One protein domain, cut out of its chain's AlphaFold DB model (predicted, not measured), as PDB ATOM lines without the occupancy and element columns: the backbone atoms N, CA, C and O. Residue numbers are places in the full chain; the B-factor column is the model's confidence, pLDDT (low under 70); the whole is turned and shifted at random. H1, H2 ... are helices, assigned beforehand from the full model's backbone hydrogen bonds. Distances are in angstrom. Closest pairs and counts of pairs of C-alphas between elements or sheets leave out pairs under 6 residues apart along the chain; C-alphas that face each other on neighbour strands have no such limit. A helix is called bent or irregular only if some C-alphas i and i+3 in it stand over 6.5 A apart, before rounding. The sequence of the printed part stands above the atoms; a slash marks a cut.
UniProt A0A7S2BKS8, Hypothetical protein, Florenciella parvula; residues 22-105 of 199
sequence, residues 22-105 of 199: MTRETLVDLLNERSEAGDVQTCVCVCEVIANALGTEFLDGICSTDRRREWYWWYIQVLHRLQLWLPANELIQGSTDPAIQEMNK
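AT A GLANCE: This is residues 22 to 105 of the 199 residues of the protein "Hypothetical protein" of Florenciella parvula (UniProt A0A7S2BKS8). The longest helix, H4, packs against H2 at a steep angle in the middle of the domain, and each of the two has its own companions: H5 and H6 lie side by side with H4, their three centres making a triangle, while H1 folds with H2 into a helical hairpin. The short H3 packs on residues 47 to 51 of H2, and H1 and H6 lie toward opposite ends of the longest axis. The printed part has 84 residues with six named helices, in order H1 to H6, and no named strand; the class is all helix. It is compact, with a radius of gyration of the C-alphas of 12.5 A and spans of 38 by 26 by 19 A.

IN THESE COORDINATES: Find C-alpha 65 at (-22.535, -38.348, 28.175); from there H4, residues 65 to 81, runs 24.4 A to C-alpha 81 at (-20.067, -54.948, 10.466). After it come H5, residues 85 to 94, 14.0 A long, and H6, residues 98 to 104, 10.6 A. H6 is neither bent nor irregular, but only just: C-alphas 101 and 104 are 6.2 A apart. Go back to C-alpha 22 at (-42.327, -30.504, 26.587), where H1, residues 22 to 36, begins its 21.2 A. H2, residues 40 to 54, spans 20.7 A, and H3, residues 56 to 61, spans 9.8 A.

HOW THE PARTS SIT: Start at the hubs, H2 and H4, which touch three other helices each. They touch each other, H4 with residues 68 to 75 alone, at a steep tilt of 56 degrees, opposite ways; their closest C-alphas, of Val 40 and Trp 71, are 5.3 A apart. H4 touches H5 with residues 76 to 80 alone, in a hairpin at a shallow tilt of 21 degrees; the closest C-alphas are those of Ile 76 and Ala 88, 5.6 A. H5 and H6 form another hairpin, closest at the C-alphas of Ile 92 and Gln 101, 5.2 A. H6 touches H4 too, the same way at a shallow tilt of 15 degrees, with the C-alphas of Arg 69 and Ile 100 closest at 7.1 A. Now look at H1: its residues 31 to 35 alone touch H2, with a shallow tilt of 28 degrees, and the closest C-alphas, of Leu 31 and Cys 43, are 5.7 A apart. H3 touches H2 at a steep tilt of 64 degrees, with the C-alphas of Cys 47 and Leu 59 closest at 6.9 A. H3 and H4 meet only through their link, and H1 is apart from H5 and H6. Helix packing is mostly aligned, but only just, with 4 of 6 touching pairs at a shallow tilt. In H1, H2, H4 and H5 every O i to N i+4 pair is within hydrogen-bond range; H3 has 0 of 2, with 3 of 3 O i to N i+3 pairs, and H6 has 1 of 3, with 3 of 4.

THE WHOLE: The C-alphas of Met 22 and Lys 105, the two farthest apart, are 39.6 A apart. The printed part has no cut, and its five links are tight. Mean pLDDT of the printed part is 90.8, and no printed residue is under 70.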
ATOM      1  N   MET A  22     -41.518 -29.395  27.105       82.50
ATOM      2  CA  MET A  22     -42.327 -30.504  26.587       82.50
ATOM      3  C   MET A  22     -41.629 -31.229  25.427       82.50
ATOM      4  O   MET A  22     -41.625 -32.460  25.354       82.50
ATOM      5  N   THR A  23     -40.999 -30.483  24.520       84.44
ATOM      6  CA  THR A  23     -40.244 -31.057  23.405       84.44
ATOM      7  C   THR A  23     -38.996 -31.766  23.918       84.44
ATOM      8  O   THR A  23     -38.634 -32.820  23.396       84.44
ATOM      9  N   ARG A  24     -38.352 -31.241  24.972       85.62
ATOM     10  CA  ARG A  24     -37.223 -31.915  25.623       85.62
ATOM     11  C   ARG A  24     -37.646 -33.254  26.224       85.62
ATOM     12  O   ARG A  24     -36.996 -34.251  25.931       85.62
ATOM     13  N   GLU A  25     -38.731 -33.295  26.996       88.62
ATOM     14  CA  GLU A  25     -39.266 -34.542  27.570       88.62
ATOM     15  C   GLU A  25     -39.621 -35.558  26.477       88.62
ATOM     16  O   GLU A  25     -39.188 -36.707  26.527       88.62
ATOM     17  N   THR A  26     -40.282 -35.104  25.410       90.62
ATOM     18  CA  THR A  26     -40.620 -35.957  24.260       90.62
ATOM     19  C   THR A  26     -39.374 -36.553  23.598       90.62
ATOM     20  O   THR A  26     -39.371 -37.716  23.199       90.62
ATOM     21  N   LEU A  27     -38.294 -35.772  23.469       91.06
ATOM     22  CA  LEU A  27     -37.026 -36.256  22.916       91.06
ATOM     23  C   LEU A  27     -36.353 -37.279  23.833       91.06
ATOM     24  O   LEU A  27     -35.787 -38.248  23.331       91.06
ATOM     25  N   VAL A  28     -36.414 -37.083  25.152       92.62
ATOM     26  CA  VAL A  28     -35.887 -38.042  26.134       92.62
ATOM     27  C   VAL A  28     -36.613 -39.378  26.004       92.62
ATOM     28  O   VAL A  28     -35.961 -40.412  25.849       92.62
ATOM     29  N   ASP A  29     -37.944 -39.354  26.003       93.94
ATOM     30  CA  ASP A  29     -38.765 -40.561  25.896       93.94
ATOM     31  C   ASP A  29     -38.529 -41.277  24.565       93.94
ATOM     32  O   ASP A  29     -38.245 -42.477  24.546       93.94
ATOM     33  N   LEU A  30     -38.527 -40.529  23.455       94.12
ATOM     34  CA  LEU A  30     -38.248 -41.065  22.124       94.12
ATOM     35  C   LEU A  30     -36.879 -41.752  22.064       94.12
ATOM     36  O   LEU A  30     -36.764 -42.857  21.537       94.12
ATOM     37  N   LEU A  31     -35.823 -41.108  22.564       94.88
ATOM     38  CA  LEU A  31     -34.471 -41.663  22.504       94.88
ATOM     39  C   LEU A  31     -34.312 -42.894  23.397       94.88
ATOM     40  O   LEU A  31     -33.607 -43.830  23.016       94.88
ATOM     41  N   ASN A  32     -34.974 -42.921  24.553       93.44
ATOM     42  CA  ASN A  32     -34.982 -44.096  25.417       93.44
ATOM     43  C   ASN A  32     -35.713 -45.267  24.749       93.44
ATOM     44  O   ASN A  32     -35.131 -46.345  24.649       93.44
ATOM     45  N   GLU A  33     -36.911 -45.045  24.199       96.06
ATOM     46  CA  GLU A  33     -37.676 -46.076  23.481       96.06
ATOM     47  C   GLU A  33     -36.874 -46.642  22.296       96.06
ATOM     48  O   GLU A  33     -36.755 -47.858  22.126       96.06
ATOM     49  N   ARG A  34     -36.258 -45.768  21.489       95.88
ATOM     50  CA  ARG A  34     -35.431 -46.184  20.343       95.88
ATOM     51  C   ARG A  34     -34.192 -46.950  20.783       95.88
ATOM     52  O   ARG A  34     -33.864 -47.971  20.182       95.88
ATOM     53  N   SER A  35     -33.536 -46.497  21.850       94.50
ATOM     54  CA  SER A  35     -32.392 -47.195  22.430       94.50
ATOM     55  C   SER A  35     -32.771 -48.593  22.920       94.50
ATOM     56  O   SER A  35     -32.015 -49.532  22.684       94.50
ATOM     57  N   GLU A  36     -33.911 -48.746  23.594       94.25
ATOM     58  CA  GLU A  36     -34.405 -50.037  24.094       94.25
ATOM     59  C   GLU A  36     -34.803 -50.983  22.955       94.25
ATOM     60  O   GLU A  36     -34.550 -52.185  23.028       94.25
ATOM     61  N   ALA A  37     -35.324 -50.437  21.854       95.00
ATOM     62  CA  ALA A  37     -35.572 -51.178  20.619       95.00
ATOM     63  C   ALA A  37     -34.285 -51.547  19.845       95.00
ATOM     64  O   ALA A  37     -34.352 -52.254  18.838       95.00
ATOM     65  N   GLY A  38     -33.114 -51.072  20.285       92.44
ATOM     66  CA  GLY A  38     -31.824 -51.298  19.627       92.44
ATOM     67  C   GLY A  38     -31.557 -50.396  18.416       92.44
ATOM     68  O   GLY A  38     -30.550 -50.579  17.728       92.44
ATOM     69  N   ASP A  39     -32.412 -49.404  18.159       95.88
ATOM     70  CA  ASP A  39     -32.248 -48.416  17.091       95.88
ATOM     71  C   ASP A  39     -31.290 -47.290  17.517       95.88
ATOM     72  O   ASP A  39     -31.651 -46.125  17.703       95.88
ATOM     73  N   VAL A  40     -30.019 -47.660  17.670       95.31
ATOM     74  CA  VAL A  40     -28.940 -46.727  18.024       95.31
ATOM     75  C   VAL A  40     -28.621 -45.738  16.902       95.31
ATOM     76  O   VAL A  40     -28.070 -44.671  17.170       95.31
ATOM     77  N   GLN A  41     -28.983 -46.059  15.655       95.31
ATOM     78  CA  GLN A  41     -28.813 -45.158  14.518       95.31
ATOM     79  C   GLN A  41     -29.664 -43.904  14.710       95.31
ATOM     80  O   GLN A  41     -29.132 -42.798  14.623       95.31
ATOM     81  N   THR A  42     -30.957 -44.068  15.012       95.50
ATOM     82  CA  THR A  42     -31.847 -42.932  15.276       95.50
ATOM     83  C   THR A  42     -31.324 -42.096  16.439       95.50
ATOM     84  O   THR A  42     -31.271 -40.870  16.322       95.50
ATOM     85  N   CYS A  43     -30.849 -42.737  17.514       95.50
ATOM     86  CA  CYS A  43     -30.294 -42.019  18.657       95.50
ATOM     87  C   CYS A  43     -29.108 -41.126  18.270       95.50
ATOM     88  O   CYS A  43     -29.108 -39.931  18.563       95.50
ATOM     89  N   VAL A  44     -28.125 -41.679  17.554       95.06
ATOM     90  CA  VAL A  44     -26.947 -40.921  17.112       95.06
ATOM     91  C   VAL A  44     -27.325 -39.827  16.111       95.06
ATOM     92  O   VAL A  44     -26.850 -38.701  16.237       95.06
ATOM     93  N   CYS A  45     -28.210 -40.112  15.151       93.69
ATOM     94  CA  CYS A  45     -28.658 -39.121  14.172       93.69
ATOM     95  C   CYS A  45     -29.327 -37.910  14.838       93.69
ATOM     96  O   CYS A  45     -29.032 -36.772  14.475       93.69
ATOM     97  N   VAL A  46     -30.200 -38.138  15.820       92.56
ATOM     98  CA  VAL A  46     -30.845 -37.055  16.574       92.56
ATOM     99  C   VAL A  46     -29.810 -36.276  17.388       92.56
ATOM    100  O   VAL A  46     -29.829 -35.044  17.353       92.56
ATOM    101  N   CYS A  47     -28.870 -36.956  18.058       91.81
ATOM    102  CA  CYS A  47     -27.788 -36.290  18.786       91.81
ATOM    103  C   CYS A  47     -26.948 -35.375  17.881       91.81
ATOM    104  O   CYS A  47     -26.700 -34.229  18.249       91.81
ATOM    105  N   GLU A  48     -26.556 -35.842  16.694       91.00
ATOM    106  CA  GLU A  48     -25.787 -35.058  15.717       91.00
ATOM    107  C   GLU A  48     -26.567 -33.829  15.223       91.00
ATOM    108  O   GLU A  48     -26.026 -32.722  15.153       91.00
ATOM    109  N   VAL A  49     -27.861 -33.989  14.922       89.94
ATOM    110  CA  VAL A  49     -28.720 -32.878  14.483       89.94
ATOM    111  C   VAL A  49     -28.855 -31.824  15.581       89.94
ATOM    112  O   VAL A  49     -28.695 -30.634  15.300       89.94
ATOM    113  N   ILE A  50     -29.103 -32.244  16.824       88.25
ATOM    114  CA  ILE A  50     -29.232 -31.341  17.972       88.25
ATOM    115  C   ILE A  50     -27.901 -30.643  18.259       88.25
ATOM    116  O   ILE A  50     -27.885 -29.419  18.368       88.25
ATOM    117  N   ALA A  51     -26.783 -31.373  18.299       88.06
ATOM    118  CA  ALA A  51     -25.460 -30.787  18.514       88.06
ATOM    119  C   ALA A  51     -25.135 -29.709  17.470       88.06
ATOM    120  O   ALA A  51     -24.626 -28.641  17.808       88.06
ATOM    121  N   ASN A  52     -25.464 -29.963  16.203       86.31
ATOM    122  CA  ASN A  52     -25.205 -29.031  15.109       86.31
ATOM    123  C   ASN A  52     -26.167 -27.825  15.087       86.31
ATOM    124  O   ASN A  52     -25.776 -26.742  14.647       86.31
ATOM    125  N   ALA A  53     -27.418 -27.993  15.526       85.31
ATOM    126  CA  ALA A  53     -28.425 -26.929  15.520       85.31
ATOM    127  C   ALA A  53     -28.398 -26.056  16.788       85.31
ATOM    128  O   ALA A  53     -28.546 -24.838  16.687       85.31
ATOM    129  N   LEU A  54     -28.211 -26.675  17.958       85.06
ATOM    130  CA  LEU A  54     -28.412 -26.076  19.285       85.06
ATOM    131  C   LEU A  54     -27.159 -26.047  20.162       85.06
ATOM    132  O   LEU A  54     -27.164 -25.360  21.176       85.06
ATOM    133  N   GLY A  55     -26.102 -26.766  19.782       84.50
ATOM    134  CA  GLY A  55     -24.909 -26.940  20.607       84.50
ATOM    135  C   GLY A  55     -24.923 -28.250  21.396       84.50
ATOM    136  O   GLY A  55     -25.958 -28.874  21.631       84.50
ATOM    137  N   THR A  56     -23.732 -28.700  21.782       84.44
ATOM    138  CA  THR A  56     -23.528 -29.971  22.493       84.44
ATOM    139  C   THR A  56     -24.009 -29.917  23.937       84.44
ATOM    140  O   THR A  56     -24.411 -30.939  24.479       84.44
ATOM    141  N   GLU A  57     -24.016 -28.730  24.541       84.75
ATOM    142  CA  GLU A  57     -24.521 -28.462  25.887       84.75
ATOM    143  C   GLU A  57     -26.003 -28.823  26.043       84.75
ATOM    144  O   GLU A  57     -26.431 -29.245  27.115       84.75
ATOM    145  N   PHE A  58     -26.789 -28.727  24.966       85.62
ATOM    146  CA  PHE A  58     -28.206 -29.079  25.012       85.62
ATOM    147  C   PHE A  58     -28.414 -30.589  25.185       85.62
ATOM    148  O   PHE A  58     -29.387 -31.021  25.804       85.62
ATOM    149  N   LEU A  59     -27.486 -31.404  24.677       87.94
ATOM    150  CA  LEU A  59     -27.574 -32.858  24.794       87.94
ATOM    151  C   LEU A  59     -27.465 -33.332  26.240       87.94
ATOM    152  O   LEU A  59     -28.038 -34.369  26.556       87.94
ATOM    153  N   ASP A  60     -26.783 -32.589  27.112       87.75
ATOM    154  CA  ASP A  60     -26.629 -32.969  28.519       87.75
ATOM    155  C   ASP A  60     -27.959 -32.866  29.291       87.75
ATOM    156  O   ASP A  60     -28.150 -33.555  30.291       87.75
ATOM    157  N   GLY A  61     -28.910 -32.063  28.790       84.94
ATOM    158  CA  GLY A  61     -30.291 -32.017  29.278       84.94
ATOM    159  C   GLY A  61     -31.202 -33.118  28.719       84.94
ATOM    160  O   GLY A  61     -32.329 -33.253  29.184       84.94
ATOM    161  N   ILE A  62     -30.742 -33.889  27.727       87.62
ATOM    162  CA  ILE A  62     -31.505 -34.978  27.092       87.62
ATOM    163  C   ILE A  62     -30.962 -36.347  27.519       87.62
ATOM    164  O   ILE A  62     -31.710 -37.260  27.855       87.62
ATOM    165  N   CYS A  63     -29.646 -36.524  27.486       90.00
ATOM    166  CA  CYS A  63     -29.000 -37.798  27.765       90.00
ATOM    167  C   CYS A  63     -27.654 -37.584  28.453       90.00
ATOM    168  O   CYS A  63     -26.930 -36.632  28.163       90.00
ATOM    169  N   SER A  64     -27.275 -38.516  29.327       92.06
ATOM    170  CA  SER A  64     -25.939 -38.491  29.910       92.06
ATOM    171  C   SER A  64     -24.873 -38.718  28.836       92.06
ATOM    172  O   SER A  64     -25.083 -39.423  27.844       92.06
ATOM    173  N   THR A  65     -23.686 -38.153  29.065       91.50
ATOM    174  CA  THR A  65     -22.535 -38.348  28.175       91.50
ATOM    175  C   THR A  65     -22.200 -39.834  27.991       91.50
ATOM    176  O   THR A  65     -21.867 -40.246  26.882       91.50
ATOM    177  N   ASP A  66     -22.343 -40.658  29.032       92.38
ATOM    178  CA  ASP A  66     -22.057 -42.095  28.943       92.38
ATOM    179  C   ASP A  66     -23.068 -42.841  28.061       92.38
ATOM    180  O   ASP A  66     -22.655 -43.604  27.190       92.38
ATOM    181  N   ARG A  67     -24.373 -42.548  28.179       92.69
ATOM    182  CA  ARG A  67     -25.390 -43.142  27.286       92.69
ATOM    183  C   ARG A  67     -25.166 -42.732  25.836       92.69
ATOM    184  O   ARG A  67     -25.220 -43.568  24.938       92.69
ATOM    185  N   ARG A  68     -24.830 -41.460  25.604       92.62
ATOM    186  CA  ARG A  68     -24.455 -40.968  24.274       92.62
ATOM    187  C   ARG A  68     -23.264 -41.753  23.716       92.62
ATOM    188  O   ARG A  68     -23.322 -42.222  22.585       92.62
ATOM    189  N   ARG A  69     -22.207 -41.970  24.504       93.94
ATOM    190  CA  ARG A  69     -21.043 -42.774  24.083       93.94
ATOM    191  C   ARG A  69     -21.409 -44.211  23.740       93.94
ATOM    192  O   ARG A  69     -20.909 -44.728  22.744       93.94
ATOM    193  N   GLU A  70     -22.272 -44.842  24.530       94.25
ATOM    194  CA  GLU A  70     -22.761 -46.195  24.257       94.25
ATOM    195  C   GLU A  70     -23.495 -46.267  22.914       94.25
ATOM    196  O   GLU A  70     -23.210 -47.156  22.110       94.25
ATOM    197  N   TRP A  71     -24.376 -45.304  22.621       95.75
ATOM    198  CA  TRP A  71     -25.073 -45.237  21.334       95.75
ATOM    199  C   TRP A  71     -24.106 -45.087  20.159       95.75
ATOM    200  O   TRP A  71     -24.199 -45.843  19.190       95.75
ATOM    201  N   TYR A  72     -23.136 -44.171  20.259       95.19
ATOM    202  CA  TYR A  72     -22.119 -43.987  19.217       95.19
ATOM    203  C   TYR A  72     -21.286 -45.249  19.023       95.19
ATOM    204  O   TYR A  72     -21.090 -45.684  17.889       95.19
ATOM    205  N   TRP A  73     -20.828 -45.863  20.114       94.44
ATOM    206  CA  TRP A  73     -20.063 -47.103  20.061       94.44
ATOM    207  C   TRP A  73     -20.832 -48.191  19.311       94.44
ATOM    208  O   TRP A  73     -20.316 -48.764  18.350       94.44
ATOM    209  N   TRP A  74     -22.083 -48.450  19.693       95.62
ATOM    210  CA  TRP A  74     -22.887 -49.490  19.056       95.62
ATOM    211  C   TRP A  74     -23.210 -49.186  17.599       95.62
ATOM    212  O   TRP A  74     -23.143 -50.094  16.767       95.62
ATOM    213  N   TYR A  75     -23.491 -47.928  17.263       96.62
ATOM    214  CA  TYR A  75     -23.750 -47.539  15.884       96.62
ATOM    215  C   TYR A  75     -22.506 -47.692  15.001       96.62
ATOM    216  O   TYR A  75     -22.579 -48.297  13.931       96.62
ATOM    217  N   ILE A  76     -21.333 -47.266  15.477       94.88
ATOM    218  CA  ILE A  76     -20.061 -47.477  14.773       94.88
ATOM    219  C   ILE A  76     -19.804 -48.971  14.556       94.88
ATOM    220  O   ILE A  76     -19.408 -49.381  13.466       94.88
ATOM    221  N   GLN A  77     -20.090 -49.812  15.552       94.50
ATOM    222  CA  GLN A  77     -19.944 -51.261  15.415       94.50
ATOM    223  C   GLN A  77     -20.894 -51.853  14.365       94.50
ATOM    224  O   GLN A  77     -20.511 -52.787  13.660       94.50
ATOM    225  N   VAL A  78     -22.110 -51.315  14.216       95.94
ATOM    226  CA  VAL A  78     -23.013 -51.678  13.110       95.94
ATOM    227  C   VAL A  78     -22.399 -51.280  11.767       95.94
ATOM    228  O   VAL A  78     -22.295 -52.129  10.883       95.94
ATOM    229  N   LEU A  79     -21.925 -50.038  11.625       96.00
ATOM    230  CA  LEU A  79     -21.299 -49.556  10.387       96.00
ATOM    231  C   LEU A  79     -20.072 -50.395  10.000       96.00
ATOM    232  O   LEU A  79     -19.933 -50.781   8.841       96.00
ATOM    233  N   HIS A  80     -19.226 -50.753  10.966       93.38
ATOM    234  CA  HIS A  80     -18.084 -51.642  10.752       93.38
ATOM    235  C   HIS A  80     -18.503 -53.041  10.291       93.38
ATOM    236  O   HIS A  80     -17.917 -53.570   9.347       93.38
ATOM    237  N   ARG A  81     -19.537 -53.641  10.904       95.50
ATOM    238  CA  ARG A  81     -20.067 -54.948  10.466       95.50
ATOM    239  C   ARG A  81     -20.618 -54.904   9.041       95.50
ATOM    240  O   ARG A  81     -20.483 -55.881   8.315       95.50
ATOM    241  N   LEU A  82     -21.186 -53.769   8.637       96.56
ATOM    242  CA  LEU A  82     -21.659 -53.519   7.273       96.56
ATOM    243  C   LEU A  82     -20.541 -53.080   6.310       96.56
ATOM    244  O   LEU A  82     -20.820 -52.779   5.153       96.56
ATOM    245  N   GLN A  83     -19.284 -53.030   6.767       94.88
ATOM    246  CA  GLN A  83     -18.122 -52.561   6.002       94.88
ATOM    247  C   GLN A  83     -18.250 -51.110   5.494       94.88
ATOM    248  O   GLN A  83     -17.591 -50.705   4.534       94.88
ATOM    249  N   LEU A  84     -19.064 -50.297   6.167       95.44
ATOM    250  CA  LEU A  84     -19.258 -48.876   5.894       95.44
ATOM    251  C   LEU A  84     -18.198 -48.044   6.630       95.44
ATOM    252  O   LEU A  84     -18.496 -47.237   7.509       95.44
ATOM    253  N   TRP A  85     -16.932 -48.242   6.254       91.81
ATOM    254  CA  TRP A  85     -15.781 -47.616   6.914       91.81
ATOM    255  C   TRP A  85     -15.737 -46.096   6.753       91.81
ATOM    256  O   TRP A  85     -15.363 -45.395   7.688       91.81
ATOM    257  N   LEU A  86     -16.115 -45.579   5.577       92.75
ATOM    258  CA  LEU A  86     -16.098 -44.136   5.321       92.75
ATOM    259  C   LEU A  86     -17.148 -43.399   6.169       92.75
ATOM    260  O   LEU A  86     -16.743 -42.483   6.882       92.75
ATOM    261  N   PRO A  87     -18.434 -43.821   6.201       93.31
ATOM    262  CA  PRO A  87     -19.412 -43.238   7.121       93.31
ATOM    263  C   PRO A  87     -19.015 -43.357   8.596       93.31
ATOM    264  O   PRO A  87     -19.158 -42.395   9.345       93.31
ATOM    265  N   ALA A  88     -18.476 -44.508   9.021       93.81
ATOM    266  CA  ALA A  88     -18.010 -44.684  10.398       93.81
ATOM    267  C   ALA A  88     -16.893 -43.690  10.746       93.81
ATOM    268  O   ALA A  88     -16.917 -43.056  11.800       93.81
ATOM    269  N   ASN A  89     -15.932 -43.514   9.841       91.56
ATOM    270  CA  ASN A  89     -14.832 -42.581  10.025       91.56
ATOM    271  C   ASN A  89     -15.302 -41.118  10.028       91.56
ATOM    272  O   ASN A  89     -14.807 -40.335  10.833       91.56
ATOM    273  N   GLU A  90     -16.260 -40.752   9.173       92.00
ATOM    274  CA  GLU A  90     -16.867 -39.414   9.169       92.00
ATOM    275  C   GLU A  90     -17.551 -39.112  10.508       92.00
ATOM    276  O   GLU A  90     -17.302 -38.060  11.093       92.00
ATOM    277  N   LEU A  91     -18.308 -40.073  11.048       92.25
ATOM    278  CA  LEU A  91     -18.940 -39.951  12.362       92.25
ATOM    279  C   LEU A  91     -17.903 -39.774  13.486       92.25
ATOM    280  O   LEU A  91     -18.039 -38.894  14.335       92.25
ATOM    281  N   ILE A  92     -16.840 -40.583  13.486       91.88
ATOM    282  CA  ILE A  92     -15.787 -40.505  14.509       91.88
ATOM    283  C   ILE A  92     -15.037 -39.167  14.441       91.88
ATOM    284  O   ILE A  92     -14.729 -38.584  15.479       91.88
ATOM    285  N   GLN A  93     -14.731 -38.679  13.235       88.38
ATOM    286  CA  GLN A  93     -14.030 -37.406  13.038       88.38
ATOM    287  C   GLN A  93     -14.915 -36.188  13.335       88.38
ATOM    288  O   GLN A  93     -14.391 -35.162  13.767       88.38
ATOM    289  N   GLY A  94     -16.225 -36.292  13.093       85.69
ATOM    290  CA  GLY A  94     -17.202 -35.232  13.352       85.69
ATOM    291  C   GLY A  94     -17.598 -35.089  14.823       85.69
ATOM    292  O   GLY A  94     -17.977 -33.997  15.242       85.69
ATOM    293  N   SER A  95     -17.464 -36.157  15.614       86.56
ATOM    294  CA  SER A  95     -17.809 -36.150  17.038       86.56
ATOM    295  C   SER A  95     -16.971 -35.147  17.834       86.56
ATOM    296  O   SER A  95     -15.758 -35.037  17.650       86.56
ATOM    297  N   THR A  96     -17.602 -34.447  18.775       83.12
ATOM    298  CA  THR A  96     -16.934 -33.559  19.741       83.12
ATOM    299  C   THR A  96     -16.420 -34.300  20.978       83.12
ATOM    300  O   THR A  96     -15.659 -33.727  21.756       83.12
ATOM    301  N   ASP A  97     -16.802 -35.568  21.165       86.56
ATOM    302  CA  ASP A  97     -16.403 -36.365  22.324       86.56
ATOM    303  C   ASP A  97     -15.009 -36.988  22.113       86.56
ATOM    304  O   ASP A  97     -14.833 -37.811  21.202       86.56
ATOM    305  N   PRO A  98     -14.018 -36.678  22.974       86.88
ATOM    306  CA  PRO A  98     -12.673 -37.235  22.857       86.88
ATOM    307  C   PRO A  98     -12.637 -38.767  22.880       86.88
ATOM    308  O   PRO A  98     -11.794 -39.365  22.213       86.88
ATOM    309  N   ALA A  99     -13.546 -39.416  23.619       88.62
ATOM    310  CA  ALA A  99     -13.585 -40.874  23.715       88.62
ATOM    311  C   ALA A  99     -13.946 -41.525  22.371       88.62
ATOM    312  O   ALA A  99     -13.380 -42.562  22.021       88.62
ATOM    313  N   ILE A 100     -14.842 -40.889  21.609       88.69
ATOM    314  CA  ILE A 100     -15.229 -41.332  20.269       88.69
ATOM    315  C   ILE A 100     -14.106 -41.025  19.279       88.69
ATOM    316  O   ILE A 100     -13.666 -41.929  18.577       88.69
ATOM    317  N   GLN A 101     -13.553 -39.807  19.285       88.31
ATOM    318  CA  GLN A 101     -12.442 -39.433  18.395       88.31
ATOM    319  C   GLN A 101     -11.213 -40.346  18.539       88.31
ATOM    320  O   GLN A 101     -10.522 -40.643  17.560       88.31
ATOM    321  N   GLU A 102     -10.919 -40.807  19.758       86.00
ATOM    322  CA  GLU A 102      -9.781 -41.685  20.036       86.00
ATOM    323  C   GLU A 102      -9.939 -43.084  19.417       86.00
ATOM    324  O   GLU A 102      -8.948 -43.794  19.239       86.00
ATOM    325  N   MET A 103     -11.154 -43.486  19.026       83.00
ATOM    326  CA  MET A 103     -11.389 -44.779  18.370       83.00
ATOM    327  C   MET A 103     -10.576 -44.935  17.080       83.00
ATOM    328  O   MET A 103     -10.093 -46.029  16.804       83.00
ATOM    329  N   ASN A 104     -10.341 -43.841  16.349       78.00
ATOM    330  CA  ASN A 104      -9.524 -43.834  15.132       78.00
ATOM    331  C   ASN A 104      -8.012 -43.711  15.380       78.00
ATOM    332  O   ASN A 104      -7.230 -43.767  14.432       78.00
ATOM    333  N   LYS A 105      -7.582 -43.514  16.631       71.38
ATOM    334  CA  LYS A 105      -6.162 -43.353  16.990       71.38
ATOM    335  C   LYS A 105      -5.558 -44.602  17.625       71.38
ATOM    336  O   LYS A 105      -4.337 -44.751  17.671       71.38
TER     337      LYS A 105